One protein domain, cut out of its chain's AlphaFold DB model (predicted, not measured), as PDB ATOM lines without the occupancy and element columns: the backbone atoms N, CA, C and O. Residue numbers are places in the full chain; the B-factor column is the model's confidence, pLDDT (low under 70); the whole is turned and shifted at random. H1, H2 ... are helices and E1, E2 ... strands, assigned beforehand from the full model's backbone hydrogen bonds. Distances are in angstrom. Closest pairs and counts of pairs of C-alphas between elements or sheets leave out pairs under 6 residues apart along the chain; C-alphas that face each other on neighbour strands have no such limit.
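Overview. This is residues 8 to 92 of the 233 residues of an uncharacterized protein of Micromonospora fluostatini (UniProt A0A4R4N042). A twisted sheet of five strands is covered on one face by H1 and H2, and its other face is bare. H1 packs mainly over E2 and E1, H2 packs over E3 near the strand's start, and the tiny H3 sits at that same end of the sheet; the long hairpin of E3 and E4 runs along the longest axis. The printed part has 85 residues with three named helices and five named strands, in the order H1 E1 E2 E3 E4 E5 H2 H3. The sheet order is E1 E2 E3 E4 E5, all antiparallel, in a mixed class of helices and strands. The whole is compact, with a radius of gyration of the C-alphas of 12.8 A, yet elongated, spanning 42 by 23 by 20 A.

Arrangement. The sheet is a meander, each strand the antiparallel neighbour of the one before: E1, residues 25 to 30, E2, 33 to 39, E3, 43 to 53, E4, 56 to 66, and E5, 69 to 72. E3 and E4 form a hairpin at 165 degrees, with N 48 and O 61 2.7 A apart, within hydrogen-bond range. The hairpin of E2 and E3 has N 36 and O 47 at 2.8 A, that of E1 and E2 has N 27 and O 35 at 2.8 A, and that of E4 and E5 has N 71 and O 64 at 2.8 A. The edge strands are E1 and E5, which are apart. H1, residues 8 to 20, is on the sheet; its closest C-alphas with E2 are those of Ala 13 and Val 36, 6.3 A apart. H2, residues 77 to 85, is on the same face, over E3 at a height over the sheet of 10.0 A, and runs along the strands, at 22 degrees to E3 on the local plane. H1 touches H2 with residues 16 to 20 alone, the closest C-alphas being those of Leu 20 and Arg 81, 4.6 A apart; they run the same way at a steep tilt of 56 degrees. H3, residues 87 to 90, only grazes the sheet, and it only just touches H2, only at the corner, with 3 pairs of C-alphas within 8 A, the closest those of Ile 83 and Ala 89 at 5.8 A. In H1 and H2 every O i to N i+4 pair is within hydrogen-bond range; H3 is too short for such a pair.

Along the chain. H1 begins at C-alpha 8 (-30.371, 52.270, -4.854) and is 18.1 A long. E1 measures 15.5 A and E2 19.6 A. E3, 31.8 A, begins at C-alpha 43 (-27.747, 36.191, -23.903), and E4 is 30.2 A long. E5 measures 10.2 A, H2 12.4 A and H3 5.7 A, ending at C-alpha 90 (-34.120, 29.022, -22.887).

Size, cuts and confidence. The two C-alphas farthest apart, those of Pro 54 and Glu 92, are 42.1 A from each other. The printed part has no cut, and the links between its elements are tight. The mean pLDDT of the printed part is 85.0; residues 72 to 78 and 89 to 92 are under 70.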
ATOM      1  N   GLY A   8     -29.313  53.255  -4.599       90.12
ATOM      2  CA  GLY A   8     -30.371  52.270  -4.854       90.12
ATOM      3  C   GLY A   8     -30.197  51.512  -6.176       90.12
ATOM      4  O   GLY A   8     -30.533  50.336  -6.243       90.12
ATOM      5  N   VAL A   9     -29.638  52.164  -7.200       92.75
ATOM      6  CA  VAL A   9     -29.295  51.519  -8.477       92.75
ATOM      7  C   VAL A   9     -28.055  50.650  -8.300       92.75
ATOM      8  O   VAL A   9     -28.051  49.522  -8.777       92.75
ATOM      9  N   GLN A  10     -27.045  51.146  -7.573       94.12
ATOM     10  CA  GLN A  10     -25.839  50.375  -7.274       94.12
ATOM     11  C   GLN A  10     -26.177  49.096  -6.506       94.12
ATOM     12  O   GLN A  10     -25.811  48.019  -6.946       94.12
ATOM     13  N   ARG A  11     -26.979  49.192  -5.437       91.94
ATOM     14  CA  ARG A  11     -27.418  48.017  -4.672       91.94
ATOM     15  C   ARG A  11     -28.133  46.987  -5.546       91.94
ATOM     16  O   ARG A  11     -27.853  45.805  -5.426       91.94
ATOM     17  N   PHE A  12     -29.039  47.430  -6.418       90.38
ATOM     18  CA  PHE A  12     -29.724  46.523  -7.339       90.38
ATOM     19  C   PHE A  12     -28.741  45.842  -8.304       90.38
ATOM     20  O   PHE A  12     -28.907  44.665  -8.613       90.38
ATOM     21  N   ALA A  13     -27.731  46.571  -8.786       92.31
ATOM     22  CA  ALA A  13     -26.686  46.012  -9.635       92.31
ATOM     23  C   ALA A  13     -25.839  44.977  -8.881       92.31
ATOM     24  O   ALA A  13     -25.687  43.875  -9.393       92.31
ATOM     25  N   ASP A  14     -25.394  45.282  -7.659       91.44
ATOM     26  CA  ASP A  14     -24.607  44.373  -6.814       91.44
ATOM     27  C   ASP A  14     -25.394  43.088  -6.478       91.44
ATOM     28  O   ASP A  14     -24.868  41.979  -6.561       91.44
ATOM     29  N   GLU A  15     -26.681  43.222  -6.135       87.50
ATOM     30  CA  GLU A  15     -27.584  42.086  -5.895       87.50
ATOM     31  C   GLU A  15     -27.778  41.249  -7.168       87.50
ATOM     32  O   GLU A  15     -27.728  40.023  -7.114       87.50
ATOM     33  N   SER A  16     -27.948  41.904  -8.322       88.44
ATOM     34  CA  SER A  16     -28.066  41.219  -9.614       88.44
ATOM     35  C   SER A  16     -26.778  40.485  -9.986       88.44
ATOM     36  O   SER A  16     -26.848  39.376 -10.503       88.44
ATOM     37  N   GLU A  17     -25.614  41.073  -9.714       90.44
ATOM     38  CA  GLU A  17     -24.307  40.462  -9.973       90.44
ATOM     39  C   GLU A  17     -24.140  39.184  -9.154       90.44
ATOM     40  O   GLU A  17     -23.808  38.132  -9.701       90.44
ATOM     41  N   ALA A  18     -24.474  39.247  -7.863       86.00
ATOM     42  CA  ALA A  18     -24.430  38.099  -6.965       86.00
ATOM     43  C   ALA A  18     -25.445  37.001  -7.343       86.00
ATOM     44  O   ALA A  18     -25.128  35.811  -7.286       86.00
ATOM     45  N   ASP A  19     -26.666  37.382  -7.730       79.62
ATOM     46  CA  ASP A  19     -27.723  36.432  -8.090       79.62
ATOM     47  C   ASP A  19     -27.452  35.735  -9.427       79.62
ATOM     48  O   ASP A  19     -27.742  34.540  -9.571       79.62
ATOM     49  N   LEU A  20     -26.935  36.479 -10.407       83.25
ATOM     50  CA  LEU A  20     -26.700  35.996 -11.764       83.25
ATOM     51  C   LEU A  20     -25.331  35.349 -11.933       83.25
ATOM     52  O   LEU A  20     -25.192  34.564 -12.863       83.25
ATOM     53  N   ASP A  21     -24.373  35.615 -11.039       85.00
ATOM     54  CA  ASP A  21     -22.994  35.115 -11.143       85.00
ATOM     55  C   ASP A  21     -22.299  35.600 -12.431       85.00
ATOM     56  O   ASP A  21     -21.494  34.904 -13.045       85.00
ATOM     57  N   HIS A  22     -22.670  36.804 -12.881       84.38
ATOM     58  CA  HIS A  22     -22.169  37.433 -14.098       84.38
ATOM     59  C   HIS A  22     -21.995  38.940 -13.897       84.38
ATOM     60  O   HIS A  22     -22.866  39.566 -13.286       84.38
ATOM     61  N   PRO A  23     -20.943  39.551 -14.481       91.38
ATOM     62  CA  PRO A  23     -20.722  40.987 -14.387       91.38
ATOM     63  C   PRO A  23     -21.916  41.783 -14.902       91.38
ATOM     64  O   PRO A  23     -22.517  41.453 -15.934       91.38
ATOM     65  N   VAL A  24     -22.229  42.873 -14.209       93.75
ATOM     66  CA  VAL A  24     -23.366  43.731 -14.540       93.75
ATOM     67  C   VAL A  24     -22.870  45.135 -14.844       93.75
ATOM     68  O   VAL A  24     -22.022  45.700 -14.162       93.75
ATOM     69  N   LYS A  25     -23.417  45.725 -15.900       95.31
ATOM     70  CA  LYS A  25     -23.134  47.087 -16.327       95.31
ATOM     71  C   LYS A  25     -24.306  47.987 -15.972       95.31
ATOM     72  O   LYS A  25     -25.444  47.712 -16.353       95.31
ATOM     73  N   VAL A  26     -24.011  49.106 -15.320       96.00
ATOM     74  CA  VAL A  26     -24.977  50.181 -15.080       96.00
ATOM     75  C   VAL A  26     -24.755  51.286 -16.106       96.00
ATOM     76  O   VAL A  26     -23.636  51.741 -16.316       96.00
ATOM     77  N   THR A  27     -25.816  51.721 -16.778       95.62
ATOM     78  CA  THR A  27     -25.780  52.828 -17.743       95.62
ATOM     79  C   THR A  27     -26.884  53.822 -17.416       95.62
ATOM     80  O   THR A  27     -28.052  53.451 -17.300       95.62
ATOM     81  N   ARG A  28     -26.542  55.104 -17.273       95.00
ATOM     82  CA  ARG A  28     -27.541  56.165 -17.112       95.00
ATOM     83  C   ARG A  28     -28.228  56.414 -18.457       95.00
ATOM     84  O   ARG A  28     -27.558  56.720 -19.436       95.00
ATOM     85  N   LEU A  29     -29.551  56.262 -18.501       93.81
ATOM     86  CA  LEU A  29     -30.351  56.522 -19.702       93.81
ATOM     87  C   LEU A  29     -30.783  57.989 -19.767       93.81
ATOM     88  O   LEU A  29     -30.722  58.605 -20.826       93.81
ATOM     89  N   ASP A  30     -31.223  58.542 -18.635       93.00
ATOM     90  CA  ASP A  30     -31.522  59.965 -18.458       93.00
ATOM     91  C   ASP A  30     -31.435  60.371 -16.976       93.00
ATOM     92  O   ASP A  30     -30.882  59.650 -16.142       93.00
ATOM     93  N   ASP A  31     -31.966  61.545 -16.621       90.62
ATOM     94  CA  ASP A  31     -31.887  62.073 -15.261       90.62
ATOM     95  C   ASP A  31     -32.588  61.232 -14.196       90.62
ATOM     96  O   ASP A  31     -32.249  61.327 -13.015       90.62
ATOM     97  N   ARG A  32     -33.563  60.414 -14.590       93.25
ATOM     98  CA  ARG A  32     -34.377  59.609 -13.676       93.25
ATOM     99  C   ARG A  32     -34.407  58.138 -14.059       93.25
ATOM    100  O   ARG A  32     -35.174  57.403 -13.434       93.25
ATOM    101  N   ARG A  33     -33.628  57.704 -15.053       95.12
ATOM    102  CA  ARG A  33     -33.608  56.323 -15.536       95.12
ATOM    103  C   ARG A  33     -32.199  55.769 -15.679       95.12
ATOM    104  O   ARG A  33     -31.316  56.402 -16.258       95.12
ATOM    105  N   TRP A  34     -32.042  54.534 -15.222       96.25
ATOM    106  CA  TRP A  34     -30.819  53.749 -15.325       96.25
ATOM    107  C   TRP A  34     -31.149  52.381 -15.897       96.25
ATOM    108  O   TRP A  34     -32.206  51.827 -15.606       96.25
ATOM    109  N   ARG A  35     -30.236  51.840 -16.692       95.12
ATOM    110  CA  ARG A  35     -30.273  50.473 -17.191       95.12
ATOM    111  C   ARG A  35     -29.225  49.658 -16.462       95.12
ATOM    112  O   ARG A  35     -28.060  50.045 -16.445       95.12
ATOM    113  N   VAL A  36     -29.647  48.538 -15.903       94.38
ATOM    114  CA  VAL A  36     -28.783  47.504 -15.342       94.38
ATOM    115  C   VAL A  36     -28.818  46.341 -16.320       94.38
ATOM    116  O   VAL A  36     -29.891  45.825 -16.623       94.38
ATOM    117  N   SER A  37     -27.675  45.979 -16.888       94.00
ATOM    118  CA  SER A  37     -27.606  44.969 -17.945       94.00
ATOM    119  C   SER A  37     -26.444  44.017 -17.754       94.00
ATOM    120  O   SER A  37     -25.358  44.449 -17.388       94.00
ATOM    121  N   THR A  38     -26.648  42.752 -18.089       93.75
ATOM    122  CA  THR A  38     -25.586  41.751 -18.199       93.75
ATOM    123  C   THR A  38     -25.700  41.055 -19.547       93.75
ATOM    124  O   THR A  38     -26.794  40.964 -20.114       93.75
ATOM    125  N   SER A  39     -24.577  40.607 -20.093       91.81
ATOM    126  CA  SER A  39     -24.551  39.951 -21.393       91.81
ATOM    127  C   SER A  39     -23.449  38.909 -21.490       91.81
ATOM    128  O   SER A  39     -22.336  39.129 -21.015       91.81
ATOM    129  N   THR A  40     -23.761  37.825 -22.185       90.94
ATOM    130  CA  THR A  40     -22.834  36.842 -22.745       90.94
ATOM    131  C   THR A  40     -22.888  36.927 -24.274       90.94
ATOM    132  O   THR A  40     -23.623  37.743 -24.833       90.94
ATOM    133  N   ASP A  41     -22.152  36.058 -24.964       89.12
ATOM    134  CA  ASP A  41     -22.137  36.000 -26.432       89.12
ATOM    135  C   ASP A  41     -23.518  35.681 -27.035       89.12
ATOM    136  O   ASP A  41     -23.802  36.035 -28.178       89.12
ATOM    137  N   ARG A  42     -24.384  35.014 -26.260       90.00
ATOM    138  CA  ARG A  42     -25.701  34.532 -26.703       90.00
ATOM    139  C   ARG A  42     -26.869  35.198 -25.989       90.00
ATOM    140  O   ARG A  42     -27.959  35.262 -26.550       90.00
ATOM    141  N   VAL A  43     -26.673  35.679 -24.763       90.00
ATOM    142  CA  VAL A  43     -27.747  36.191 -23.903       90.00
ATOM    143  C   VAL A  43     -27.473  37.642 -23.541       90.00
ATOM    144  O   VAL A  43     -26.387  37.973 -23.093       90.00
ATOM    145  N   SER A  44     -28.473  38.509 -23.642       91.06
ATOM    146  CA  SER A  44     -28.424  39.870 -23.111       91.06
ATOM    147  C   SER A  44     -29.660  40.138 -22.266       91.06
ATOM    148  O   SER A  44     -30.784  40.096 -22.759       91.06
ATOM    149  N   VAL A  45     -29.456  40.467 -20.995       90.69
ATOM    150  CA  VAL A  45     -30.512  40.861 -20.058       90.69
ATOM    151  C   VAL A  45     -30.350  42.339 -19.745       90.69
ATOM    152  O   VAL A  45     -29.252  42.798 -19.442       90.69
ATOM    153  N   SER A  46     -31.441  43.098 -19.777       91.62
ATOM    154  CA  SER A  46     -31.452  44.491 -19.333       91.62
ATOM    155  C   SER A  46     -32.713  44.820 -18.554       91.62
ATOM    156  O   SER A  46     -33.807  44.502 -19.016       91.62
ATOM    157  N   VAL A  47     -32.550  45.522 -17.439       91.19
ATOM    158  CA  VAL A  47     -33.613  46.032 -16.574       91.19
ATOM    159  C   VAL A  47     -33.483  47.550 -16.492       91.19
ATOM    160  O   VAL A  47     -32.438  48.080 -16.117       91.19
ATOM    161  N   ASP A  48     -34.550  48.259 -16.840       92.75
ATOM    162  CA  ASP A  48     -34.653  49.709 -16.742       92.75
ATOM    163  C   ASP A  48     -35.330  50.087 -15.421       92.75
ATOM    164  O   ASP A  48     -36.493  49.759 -15.165       92.75
ATOM    165  N   LEU A  49     -34.610  50.840 -14.597       93.69
ATOM    166  CA  LEU A  49     -35.060  51.371 -13.316       93.69
ATOM    167  C   LEU A  49     -35.389  52.857 -13.453       93.69
ATOM    168  O   LEU A  49     -34.597  53.631 -13.991       93.69
ATOM    169  N   LYS A  50     -36.535  53.281 -12.914       95.69
ATOM    170  CA  LYS A  50     -36.975  54.683 -12.868       95.69
ATOM    171  C   LYS A  50     -37.072  55.187 -11.432       95.69
ATOM    172  O   LYS A  50     -37.722  54.560 -10.598       95.69
ATOM    173  N   ALA A  51     -36.502  56.357 -11.150       94.25
ATOM    174  CA  ALA A  51     -36.622  57.017  -9.852       94.25
ATOM    175  C   ALA A  51     -38.045  57.559  -9.620       94.25
ATOM    176  O   ALA A  51     -38.492  58.495 -10.297       94.25
ATOM    177  N   THR A  52     -38.739  57.020  -8.617       93.06
ATOM    178  CA  THR A  52     -40.097  57.432  -8.213       93.06
ATOM    179  C   THR A  52     -40.098  58.415  -7.041       93.06
ATOM    180  O   THR A  52     -41.078  59.124  -6.836       93.06
ATOM    181  N   GLY A  53     -38.981  58.530  -6.322       89.00
ATOM    182  CA  GLY A  53     -38.764  59.491  -5.242       89.00
ATOM    183  C   GLY A  53     -37.327  59.419  -4.717       89.00
ATOM    184  O   GLY A  53     -36.533  58.635  -5.243       89.00
ATOM    185  N   PRO A  54     -36.970  60.206  -3.686       86.50
ATOM    186  CA  PRO A  54     -35.643  60.152  -3.077       86.50
ATOM    187  C   PRO A  54     -35.304  58.725  -2.621       86.50
ATOM    188  O   PRO A  54     -35.993  58.155  -1.775       86.50
ATOM    189  N   GLY A  55     -34.283  58.121  -3.238       85.88
ATOM    190  CA  GLY A  55     -33.830  56.756  -2.944       85.88
ATOM    191  C   GLY A  55     -34.781  55.623  -3.358       85.88
ATOM    192  O   GLY A  55     -34.510  54.474  -3.020       85.88
ATOM    193  N   ARG A  56     -35.881  55.906  -4.070       89.69
ATOM    194  CA  ARG A  56     -36.867  54.896  -4.493       89.69
ATOM    195  C   ARG A  56     -36.837  54.691  -5.999       89.69
ATOM    196  O   ARG A  56     -36.941  55.653  -6.761       89.69
ATOM    197  N   PHE A  57     -36.770  53.428  -6.407       91.50
ATOM    198  CA  PHE A  57     -36.699  53.011  -7.803       91.50
ATOM    199  C   PHE A  57     -37.773  51.971  -8.102       91.50
ATOM    200  O   PHE A  57     -38.149  51.187  -7.233       91.50
ATOM    201  N   GLN A  58     -38.275  51.994  -9.329       91.31
ATOM    202  CA  GLN A  58     -39.228  51.023  -9.846       91.31
ATOM    203  C   GLN A  58     -38.713  50.480 -11.176       91.31
ATOM    204  O   GLN A  58     -38.267  51.252 -12.025       91.31
ATOM    205  N   GLU A  59     -38.819  49.171 -11.366       89.56
ATOM    206  CA  GLU A  59     -38.624  48.525 -12.660       89.56
ATOM    207  C   GLU A  59     -39.736  48.946 -13.629       89.56
ATOM    208  O   GLU A  59     -40.925  48.804 -13.331       89.56
ATOM    209  N   VAL A  60     -39.356  49.510 -14.774       89.44
ATOM    210  CA  VAL A  60     -40.307  50.017 -15.780       89.44
ATOM    211  C   VAL A  60     -40.245  49.274 -17.105       89.44
ATOM    212  O   VAL A  60     -41.186  49.365 -17.890       89.44
ATOM    213  N   ASN A  61     -39.154  48.567 -17.371       85.00
ATOM    214  CA  ASN A  61     -38.989  47.749 -18.559       85.00
ATOM    215  C   ASN A  61     -37.888  46.729 -18.298       85.00
ATOM    216  O   ASN A  61     -36.851  47.090 -17.754       85.00
ATOM    217  N   SER A  62     -38.092  45.500 -18.744       85.31
ATOM    218  CA  SER A  62     -37.072  44.465 -18.692       85.31
ATOM    219  C   SER A  62     -37.085  43.706 -20.007       85.31
ATOM    220  O   SER A  62     -38.116  43.552 -20.665       85.31
ATOM    221  N   THR A  63     -35.908  43.327 -20.477       85.56
ATOM    222  CA  THR A  63     -35.731  42.695 -21.778       85.56
ATOM    223  C   THR A  63     -34.691  41.598 -21.657       85.56
ATOM    224  O   THR A  63     -33.608  41.822 -21.123       85.56
ATOM    225  N   LEU A  64     -35.036  40.427 -22.181       86.94
ATOM    226  CA  LEU A  64     -34.121  39.323 -22.426       86.94
ATOM    227  C   LEU A  64     -33.971  39.192 -23.943       86.94
ATOM    228  O   LEU A  64     -34.967  39.187 -24.662       86.94
ATOM    229  N   VAL A  65     -32.742  39.108 -24.429       87.75
ATOM    230  CA  VAL A  65     -32.426  38.777 -25.815       87.75
ATOM    231  C   VAL A  65     -31.606  37.498 -25.803       87.75
ATOM    232  O   VAL A  65     -30.623  37.427 -25.071       87.75
ATOM    233  N   LEU A  66     -32.008  36.504 -26.584       87.88
ATOM    234  CA  LEU A  66     -31.297  35.240 -26.753       87.88
ATOM    235  C   LEU A  66     -31.069  35.017 -28.245       87.88
ATOM    236  O   LEU A  66     -32.030  34.975 -29.003       87.88
ATOM    237  N   ASP A  67     -29.810  34.912 -28.666       87.56
ATOM    238  CA  ASP A  67     -29.413  34.715 -30.067       87.56
ATOM    239  C   ASP A  67     -30.098  35.703 -31.040       87.56
ATOM    240  O   ASP A  67     -30.493  35.355 -32.150       87.56
ATOM    241  N   GLY A  68     -30.262  36.957 -30.602       84.44
ATOM    242  CA  GLY A  68     -30.897  38.031 -31.376       84.44
ATOM    243  C   GLY A  68     -32.425  38.103 -31.266       84.44
ATOM    244  O   GLY A  68     -33.011  39.110 -31.669       84.44
ATOM    245  N   GLU A  69     -33.080  37.111 -30.666       83.19
ATOM    246  CA  GLU A  69     -34.527  37.116 -30.441       83.19
ATOM    247  C   GLU A  69     -34.895  37.770 -29.113       83.19
ATOM    248  O   GLU A  69     -34.287  37.504 -28.077       83.19
ATOM    249  N   ARG A  70     -35.922  38.627 -29.127       80.12
ATOM    250  CA  ARG A  70     -36.359  39.385 -27.951       80.12
ATOM    251  C   ARG A  70     -37.505  38.684 -27.225       80.12
ATOM    252  O   ARG A  70     -38.560  38.443 -27.801       80.12
ATOM    253  N   TYR A  71     -37.333  38.490 -25.923       74.25
ATOM    254  CA  TYR A  71     -38.302  37.896 -25.010       74.25
ATOM    255  C   TYR A  71     -38.791  38.949 -24.008       74.25
ATOM    256  O   TYR A  71     -37.997  39.671 -23.392       74.25
ATOM    257  N   ASN A  72     -40.111  39.030 -23.816       58.66
ATOM    258  CA  ASN A  72     -40.698  39.839 -22.749       58.66
ATOM    259  C   ASN A  72     -40.366  39.184 -21.408       58.66
ATOM    260  O   ASN A  72     -40.746  38.039 -21.160       58.66
ATOM    261  N   SER A  73     -39.617  39.876 -20.551       54.53
ATOM    262  CA  SER A  73     -39.086  39.247 -19.348       54.53
ATOM    263  C   SER A  73     -40.025  39.402 -18.153       54.53
ATOM    264  O   SER A  73     -39.981  40.392 -17.433       54.53
ATOM    265  N   THR A  74     -40.827  38.372 -17.900       56.47
ATOM    266  CA  THR A  74     -41.416  38.061 -16.583       56.47
ATOM    267  C   THR A  74     -40.622  36.947 -15.883       56.47
ATOM    268  O   THR A  74     -41.162  36.143 -15.119       56.47
ATOM    269  N   TRP A  75     -39.316  36.852 -16.157       63.44
ATOM    270  CA  TRP A  75     -38.461  35.775 -15.658       63.44
ATOM    271  C   TRP A  75     -37.911  36.098 -14.269       63.44
ATOM    272  O   TRP A  75     -37.407  37.185 -14.013       63.44
ATOM    273  N   LYS A  76     -37.994  35.124 -13.359       68.25
ATOM    274  CA  LYS A  76     -37.417  35.235 -12.012       68.25
ATOM    275  C   LYS A  76     -35.879  35.210 -12.091       68.25
ATOM    276  O   LYS A  76     -35.363  34.488 -12.945       68.25
ATOM    277  N   PRO A  77     -35.146  35.848 -11.156       67.25
ATOM    278  CA  PRO A  77     -33.675  35.853 -11.134       67.25
ATOM    279  C   PRO A  77     -33.040  34.460 -11.259       67.25
ATOM    280  O   PRO A  77     -32.136  34.252 -12.059       67.25
ATOM    281  N   LYS A  78     -33.600  33.451 -10.574       67.56
ATOM    282  CA  LYS A  78     -33.148  32.051 -10.690       67.56
ATOM    283  C   LYS A  78     -33.230  31.489 -12.114       67.56
ATOM    284  O   LYS A  78     -32.375  30.700 -12.503       67.56
ATOM    285  N   SER A  79     -34.260  31.861 -12.875       70.94
ATOM    286  CA  SER A  79     -34.388  31.451 -14.275       70.94
ATOM    287  C   SER A  79     -33.339  32.145 -15.134       70.94
ATOM    288  O   SER A  79     -32.719  31.489 -15.956       70.94
ATOM    289  N   LEU A  80     -33.106  33.442 -14.910       78.56
ATOM    290  CA  LEU A  80     -32.091  34.203 -15.640       78.56
ATOM    291  C   LEU A  80     -30.685  33.650 -15.391       78.56
ATOM    292  O   LEU A  80     -29.951  33.467 -16.352       78.56
ATOM    293  N   ARG A  81     -30.347  33.281 -14.147       78.62
ATOM    294  CA  ARG A  81     -29.078  32.602 -13.833       78.62
ATOM    295  C   ARG A  81     -28.907  31.309 -14.632       78.62
ATOM    296  O   ARG A  81     -27.851  31.087 -15.208       78.62
ATOM    297  N   LYS A  82     -29.950  30.468 -14.698       77.44
ATOM    298  CA  LYS A  82     -29.903  29.225 -15.486       77.44
ATOM    299  C   LYS A  82     -29.675  29.518 -16.972       77.44
ATOM    300  O   LYS A  82     -28.860  28.847 -17.578       77.44
ATOM    301  N   ILE A  83     -30.359  30.519 -17.527       81.31
ATOM    302  CA  ILE A  83     -30.243  30.897 -18.946       81.31
ATOM    303  C   ILE A  83     -28.865  31.491 -19.262       81.31
ATOM    304  O   ILE A  83     -28.327  31.255 -20.334       81.31
ATOM    305  N   LEU A  84     -28.280  32.264 -18.347       82.12
ATOM    306  CA  LEU A  84     -26.936  32.808 -18.540       82.12
ATOM    307  C   LEU A  84     -25.862  31.711 -18.497       82.12
ATOM    308  O   LEU A  84     -24.939  31.748 -19.306       82.12
ATOM    309  N   ALA A  85     -26.016  30.725 -17.607       82.06
ATOM    310  CA  ALA A  85     -25.121  29.571 -17.518       82.06
ATOM    311  C   ALA A  85     -25.309  28.572 -18.675       82.06
ATOM    312  O   ALA A  85     -24.344  27.962 -19.129       82.06
ATOM    313  N   ASP A  86     -26.546  28.406 -19.141       81.38
ATOM    314  CA  ASP A  86     -26.942  27.504 -20.219       81.38
ATOM    315  C   ASP A  86     -28.005  28.187 -21.106       81.38
ATOM    316  O   ASP A  86     -29.207  28.102 -20.827       81.38
ATOM    317  N   PRO A  87     -27.583  28.899 -22.170       80.69
ATOM    318  CA  PRO A  87     -28.492  29.612 -23.068       80.69
ATOM    319  C   PRO A  87     -29.488  28.701 -23.787       80.69
ATOM    320  O   PRO A  87     -30.592  29.136 -24.120       80.69
ATOM    321  N   ASP A  88     -29.137  27.433 -24.008       76.88
ATOM    322  CA  ASP A  88     -30.023  26.476 -24.669       76.88
ATOM    323  C   ASP A  88     -31.167  26.028 -23.747       76.88
ATOM    324  O   ASP A  88     -32.253  25.713 -24.235       76.88
ATOM    325  N   ALA A  89     -31.023  26.187 -22.425       67.19
ATOM    326  CA  ALA A  89     -32.126  26.030 -21.472       67.19
ATOM    327  C   ALA A  89     -33.265  27.054 -21.661       67.19
ATOM    328  O   ALA A  89     -34.327  26.900 -21.052       67.19
ATOM    329  N   ALA A  90     -33.057  28.113 -22.456       64.94
ATOM    330  CA  ALA A  90     -34.120  29.022 -22.887       64.94
ATOM    331  C   ALA A  90     -34.763  28.628 -24.230       64.94
ATOM    332  O   ALA A  90     -35.878  29.077 -24.501       64.94
ATOM    333  N   LYS A  91     -34.078  27.815 -25.051       57.22
ATOM    334  CA  LYS A  91     -34.558  27.312 -26.352       57.22
ATOM    335  C   LYS A  91     -35.239  25.967 -26.281       57.22
ATOM    336  O   LYS A  91     -36.004  25.647 -27.189       57.22
ATOM    337  N   GLU A  92     -34.979  25.185 -25.238       46.88
ATOM    338  CA  GLU A  92     -35.916  24.136 -24.887       46.88
ATOM    339  C   GLU A  92     -37.282  24.833 -24.817       46.88
ATOM    340  O   GLU A  92     -37.457  25.725 -23.969       46.88
TER     341      GLU A  92